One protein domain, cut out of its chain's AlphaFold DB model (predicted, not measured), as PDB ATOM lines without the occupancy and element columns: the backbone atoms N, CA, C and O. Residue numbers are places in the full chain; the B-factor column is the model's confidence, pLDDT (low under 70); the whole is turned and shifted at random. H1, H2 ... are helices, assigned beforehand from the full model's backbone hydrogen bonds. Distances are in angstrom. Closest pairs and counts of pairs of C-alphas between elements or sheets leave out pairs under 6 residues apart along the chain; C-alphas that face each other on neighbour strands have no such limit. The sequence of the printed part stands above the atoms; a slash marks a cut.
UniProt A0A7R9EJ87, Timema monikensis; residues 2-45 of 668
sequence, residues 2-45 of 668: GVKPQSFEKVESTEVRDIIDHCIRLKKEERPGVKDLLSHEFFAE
ATOM      1  N   GLY A   2     138.692 124.027  98.031       81.50
ATOM      2  CA  GLY A   2     137.846 125.070  97.439       81.50
ATOM      3  C   GLY A   2     136.703 124.440  96.645       81.50
ATOM      4  O   GLY A   2     136.919 123.422  95.994       81.50
ATOM      5  N   VAL A   3     135.512 125.034  96.703       89.25
ATOM      6  CA  VAL A   3     134.346 124.654  95.887       89.25
ATOM      7  C   VAL A   3     134.144 125.737  94.823       89.25
ATOM      8  O   VAL A   3     134.374 126.915  95.106       89.25
ATOM      9  N   LYS A   4     133.750 125.360  93.599       92.56
ATOM     10  CA  LYS A   4     133.446 126.328  92.531       92.56
ATOM     11  C   LYS A   4     132.250 127.202  92.962       92.56
ATOM     12  O   LYS A   4     131.299 126.669  93.529       92.56
ATOM     13  N   PRO A   5     132.274 128.528  92.743       93.50
ATOM     14  CA  PRO A   5     131.165 129.394  93.133       93.50
ATOM     15  C   PRO A   5     129.951 129.144  92.231       93.50
ATOM     16  O   PRO A   5     130.115 128.971  91.028       93.50
ATOM     17  N   GLN A   6     128.732 129.223  92.770       92.94
ATOM     18  CA  GLN A   6     127.488 129.014  92.004       92.94
ATOM     19  C   GLN A   6     127.320 129.991  90.815       92.94
ATOM     20  O   GLN A   6     126.575 129.737  89.877       92.94
ATOM     21  N   SER A   7     128.042 131.117  90.804       94.38
ATOM     22  CA  SER A   7     128.110 132.014  89.642       94.38
ATOM     23  C   SER A   7     128.778 131.385  88.411       94.38
ATOM     24  O   SER A   7     128.565 131.877  87.311       94.38
ATOM     25  N   PHE A   8     129.563 130.314  88.571       94.69
ATOM     26  CA  PHE A   8     130.182 129.569  87.469       94.69
ATOM     27  C   PHE A   8     129.146 128.865  86.579       94.69
ATOM     28  O   PHE A   8     129.307 128.795  85.366       94.69
ATOM     29  N   GLU A   9     128.042 128.403  87.167       92.06
ATOM     30  CA  GLU A   9     126.924 127.777  86.446       92.06
ATOM     31  C   GLU A   9     126.143 128.787  85.591       92.06
ATOM     32  O   GLU A   9     125.388 128.390  84.711       92.06
ATOM     33  N   LYS A  10     126.344 130.091  85.833       94.19
ATOM     34  CA  LYS A  10     125.678 131.211  85.150       94.19
ATOM     35  C   LYS A  10     126.521 131.823  84.024       94.19
ATOM     36  O   LYS A  10     126.239 132.935  83.588       94.19
ATOM     37  N   VAL A  11     127.581 131.139  83.590       92.56
ATOM     38  CA  VAL A  11     128.388 131.549  82.434       92.56
ATOM     39  C   VAL A  11     127.779 130.919  81.180       92.56
ATOM     40  O   VAL A  11     127.893 129.713  80.979       92.56
ATOM     41  N   GLU A  12     127.106 131.740  80.369       87.19
ATOM     42  CA  GLU A  12     126.374 131.305  79.164       87.19
ATOM     43  C   GLU A  12     127.283 130.831  78.023       87.19
ATOM     44  O   GLU A  12     126.946 129.882  77.325       87.19
ATOM     45  N   SER A  13     128.426 131.492  77.809       82.25
ATOM     46  CA  SER A  13     129.391 131.089  76.778       82.25
ATOM     47  C   SER A  13     130.210 129.900  77.276       82.25
ATOM     48  O   SER A  13     130.943 130.021  78.261       82.25
ATOM     49  N   THR A  14     130.101 128.770  76.575       86.38
ATOM     50  CA  THR A  14     130.849 127.537  76.856       86.38
ATOM     51  C   THR A  14     132.359 127.782  76.845       86.38
ATOM     52  O   THR A  14     133.031 127.450  77.811       86.38
ATOM     53  N   GLU A  15     132.881 128.479  75.835       85.38
ATOM     54  CA  GLU A  15     134.307 128.829  75.724       85.38
ATOM     55  C   GLU A  15     134.808 129.637  76.932       85.38
ATOM     56  O   GLU A  15     135.801 129.284  77.569       85.38
ATOM     57  N   VAL A  16     134.087 130.702  77.306       90.62
ATOM     58  CA  VAL A  16     134.433 131.529  78.475       90.62
ATOM     59  C   VAL A  16     134.345 130.708  79.763       90.62
ATOM     60  O   VAL A  16     135.169 130.873  80.664       90.62
ATOM     61  N   ARG A  17     133.371 129.798  79.858       93.19
ATOM     62  CA  ARG A  17     133.206 128.884  80.992       93.19
ATOM     63  C   ARG A  17     134.371 127.899  81.097       93.19
ATOM     64  O   ARG A  17     134.899 127.734  82.194       93.19
ATOM     65  N   ASP A  18     134.822 127.321  79.991       93.00
ATOM     66  CA  ASP A  18     135.922 126.354  79.961       93.00
ATOM     67  C   ASP A  18     137.280 127.011  80.248       93.00
ATOM     68  O   ASP A  18     138.092 126.451  80.995       93.00
ATOM     69  N   ILE A  19     137.497 128.241  79.763       94.31
ATOM     70  CA  ILE A  19     138.640 129.089  80.136       94.31
ATOM     71  C   ILE A  19     138.642 129.359  81.648       94.31
ATOM     72  O   ILE A  19     139.674 129.202  82.313       94.31
ATOM     73  N   ILE A  20     137.491 129.738  82.216       95.31
ATOM     74  CA  ILE A  20     137.353 129.955  83.661       95.31
ATOM     75  C   ILE A  20     137.628 128.649  84.421       95.31
ATOM     76  O   ILE A  20     138.368 128.689  85.403       95.31
ATOM     77  N   ASP A  21     137.105 127.503  83.969       94.06
ATOM     78  CA  ASP A  21     137.293 126.203  84.627       94.06
ATOM     79  C   ASP A  21     138.776 125.839  84.752       94.06
ATOM     80  O   ASP A  21     139.264 125.560  85.851       94.06
ATOM     81  N   HIS A  22     139.511 125.949  83.639       93.19
ATOM     82  CA  HIS A  22     140.956 125.740  83.571       93.19
ATOM     83  C   HIS A  22     141.724 126.681  84.511       93.19
ATOM     84  O   HIS A  22     142.651 126.247  85.200       93.19
ATOM     85  N   CYS A  23     141.322 127.951  84.601       95.31
ATOM     86  CA  CYS A  23     141.977 128.935  85.461       95.31
ATOM     87  C   CYS A  23     141.726 128.714  86.967       95.31
ATOM     88  O   CYS A  23     142.591 129.053  87.779       95.31
ATOM     89  N   ILE A  24     140.579 128.142  87.365       94.00
ATOM     90  CA  ILE A  24     140.192 127.968  88.784       94.00
ATOM     91  C   ILE A  24     140.490 126.579  89.376       94.00
ATOM     92  O   ILE A  24     140.124 126.322  90.527       94.00
ATOM     93  N   ARG A  25     141.159 125.678  88.640       92.50
ATOM     94  CA  ARG A  25     141.498 124.319  89.116       92.50
ATOM     95  C   ARG A  25     142.244 124.325  90.453       92.50
ATOM     96  O   ARG A  25     143.021 125.233  90.748       92.50
ATOM     97  N   LEU A  26     142.016 123.309  91.294       91.31
ATOM     98  CA  LEU A  26     142.559 123.291  92.661       91.31
ATOM     99  C   LEU A  26     144.086 123.149  92.688       91.31
ATOM    100  O   LEU A  26     144.733 123.840  93.477       91.31
ATOM    101  N   LYS A  27     144.661 122.291  91.837       90.50
ATOM    102  CA  LYS A  27     146.116 122.176  91.676       90.50
ATOM    103  C   LYS A  27     146.636 123.371  90.870       90.50
ATOM    104  O   LYS A  27     145.929 123.882  90.003       90.50
ATOM    105  N   LYS A  28     147.860 123.833  91.143       92.50
ATOM    106  CA  LYS A  28     148.476 124.939  90.377       92.50
ATOM    107  C   LYS A  28     149.023 124.450  89.030       92.50
ATOM    108  O   LYS A  28     149.123 125.231  88.097       92.50
ATOM    109  N   GLU A  29     149.352 123.165  88.964       93.31
ATOM    110  CA  GLU A  29     149.967 122.443  87.850       93.31
ATOM    111  C   GLU A  29     148.984 122.180  86.700       93.31
ATOM    112  O   GLU A  29     149.400 121.971  85.570       93.31
ATOM    113  N   GLU A  30     147.680 122.191  86.988       92.56
ATOM    114  CA  GLU A  30     146.610 121.937  86.012       92.56
ATOM    115  C   GLU A  30     146.070 123.227  85.366       92.56
ATOM    116  O   GLU A  30     145.169 123.155  84.524       92.56
ATOM    117  N   ARG A  31     146.566 124.396  85.795       95.19
ATOM    118  CA  ARG A  31     146.153 125.718  85.305       95.19
ATOM    119  C   ARG A  31     147.050 126.152  84.142       95.19
ATOM    120  O   ARG A  31     148.261 125.950  84.236       95.19
ATOM    121  N   PRO A  32     146.504 126.799  83.098       92.69
ATOM    122  CA  PRO A  32     147.312 127.340  82.013       92.69
ATOM    123  C   PRO A  32     148.231 128.457  82.521       92.69
ATOM    124  O   PRO A  32     147.861 129.249  83.396       92.69
ATOM    125  N   GLY A  33     149.427 128.553  81.948       94.19
ATOM    126  CA  GLY A  33     150.265 129.732  82.067       94.19
ATOM    127  C   GLY A  33     149.654 130.918  81.318       94.19
ATOM    128  O   GLY A  33     148.834 130.767  80.415       94.19
ATOM    129  N   VAL A  34     150.086 132.135  81.661       92.75
ATOM    130  CA  VAL A  34     149.582 133.365  81.015       92.75
ATOM    131  C   VAL A  34     149.874 133.382  79.508       92.75
ATOM    132  O   VAL A  34     149.102 133.958  78.753       92.75
ATOM    133  N   LYS A  35     150.957 132.732  79.055       90.69
ATOM    134  CA  LYS A  35     151.257 132.570  77.622       90.69
ATOM    135  C   LYS A  35     150.239 131.657  76.943       90.69
ATOM    136  O   LYS A  35     149.623 132.068  75.973       90.69
ATOM    137  N   ASP A  36     150.046 130.471  77.506       90.19
ATOM    138  CA  ASP A  36     149.177 129.416  76.979       90.19
ATOM    139  C   ASP A  36     147.717 129.898  76.899       90.19
ATOM    140  O   ASP A  36     147.020 129.652  75.917       90.19
ATOM    141  N   LEU A  37     147.291 130.675  77.904       91.25
ATOM    142  CA  LEU A  37     146.002 131.364  77.931       91.25
ATOM    143  C   LEU A  37     145.876 132.424  76.823       91.25
ATOM    144  O   LEU A  37     144.827 132.512  76.201       91.25
ATOM    145  N   LEU A  38     146.925 133.208  76.549       87.69
ATOM    146  CA  LEU A  38     146.929 134.208  75.469       87.69
ATOM    147  C   LEU A  38     146.984 133.591  74.060       87.69
ATOM    148  O   LEU A  38     146.650 134.276  73.101       87.69
ATOM    149  N   SER A  39     147.388 132.324  73.927       86.25
ATOM    150  CA  SER A  39     147.330 131.559  72.671       86.25
ATOM    151  C   SER A  39     146.030 130.766  72.470       86.25
ATOM    152  O   SER A  39     145.906 130.055  71.480       86.25
ATOM    153  N   HIS A  40     145.073 130.850  73.399       85.75
ATOM    154  CA  HIS A  40     143.764 130.210  73.256       85.75
ATOM    155  C   HIS A  40     142.920 130.939  72.197       85.75
ATOM    156  O   HIS A  40     142.923 132.168  72.159       85.75
ATOM    157  N   GLU A  41     142.156 130.207  71.380       80.81
ATOM    158  CA  GLU A  41     141.466 130.732  70.182       80.81
ATOM    159  C   GLU A  41     140.538 131.926  70.482       80.81
ATOM    160  O   GLU A  41     140.577 132.929  69.779       80.81
ATOM    161  N   PHE A  42     139.822 131.890  71.608       82.25
ATOM    162  CA  PHE A  42     139.055 133.017  72.172       82.25
ATOM    163  C   PHE A  42     139.826 134.357  72.295       82.25
ATOM    164  O   PHE A  42     139.228 135.426  72.239       82.25
ATOM    165  N   PHE A  43     141.150 134.335  72.483       80.94
ATOM    166  CA  PHE A  43     141.998 135.539  72.502       80.94
ATOM    167  C   PHE A  43     142.710 135.796  71.163       80.94
ATOM    168  O   PHE A  43     143.346 136.837  71.003       80.94
ATOM    169  N   ALA A  44     142.567 134.889  70.194       70.75
ATOM    170  CA  ALA A  44     143.046 135.024  68.822       70.75
ATOM    171  C   ALA A  44     142.043 135.750  67.892       70.75
ATOM    172  O   ALA A  44     142.249 135.780  66.681       70.75
ATOM    173  N   GLU A  45     141.007 136.411  68.440       61.00
ATOM    174  CA  GLU A  45     140.056 137.302  67.733       61.00
ATOM    175  C   GLU A  45     140.701 138.581  67.115       61.00
ATOM    176  O   GLU A  45     140.043 139.605  66.908       61.00
TER     177      GLU A  45
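This is residues 2 to 45 of the 668 residues of a protein of Timema monikensis (UniProt A0A7R9EJ87). The chain winds back and forth in one flat, open layer, with H2 in the middle, the short H1 to one side of it and the short H3 to the other. The two ends of the printed part, residues 2 to 5 and 39 to 45, bear no named element. The 44 printed residues hold three named helices, in the order H1, H2, H3, and no named strand; the class is all helix, with under half of the residues, 21, in named elements. It is only just loose, close to compact, with a radius of gyration of the C-alphas of 11.2 A and spans of 28 by 26 by 9 A.

H1, residues 6 to 10, is close to but not clearly touching H2, residues 14 to 24; their closest C-alphas, of Phe 8 and Arg 17, are 7.2 A apart. H3, residues 34 to 38, is apart from H1. It is only just apart from H2, with closest C-alphas at 8.0 A. In H2 and H3 every O i to N i+4 pair is within hydrogen-bond range; in H1, 0 of 1 is, beside 2 of 2 O i to N i+3 pairs.

H1 begins at C-alpha 6, (127.488, 129.014, 92.004). H2 is 15.2 A long from first to last C-alpha, H1 7.4 A and H3 6.2 A. H3 ends at C-alpha 38, (146.929, 134.208, 75.469).

The C-alphas of Gly 2 and Glu 45, the two farthest apart, are 32.2 A apart. The printed part has no cut. The link H1 to H2 is tight, and H2 to H3 is short. The mean pLDDT of the printed part is 89.5; residue 45 is under 70.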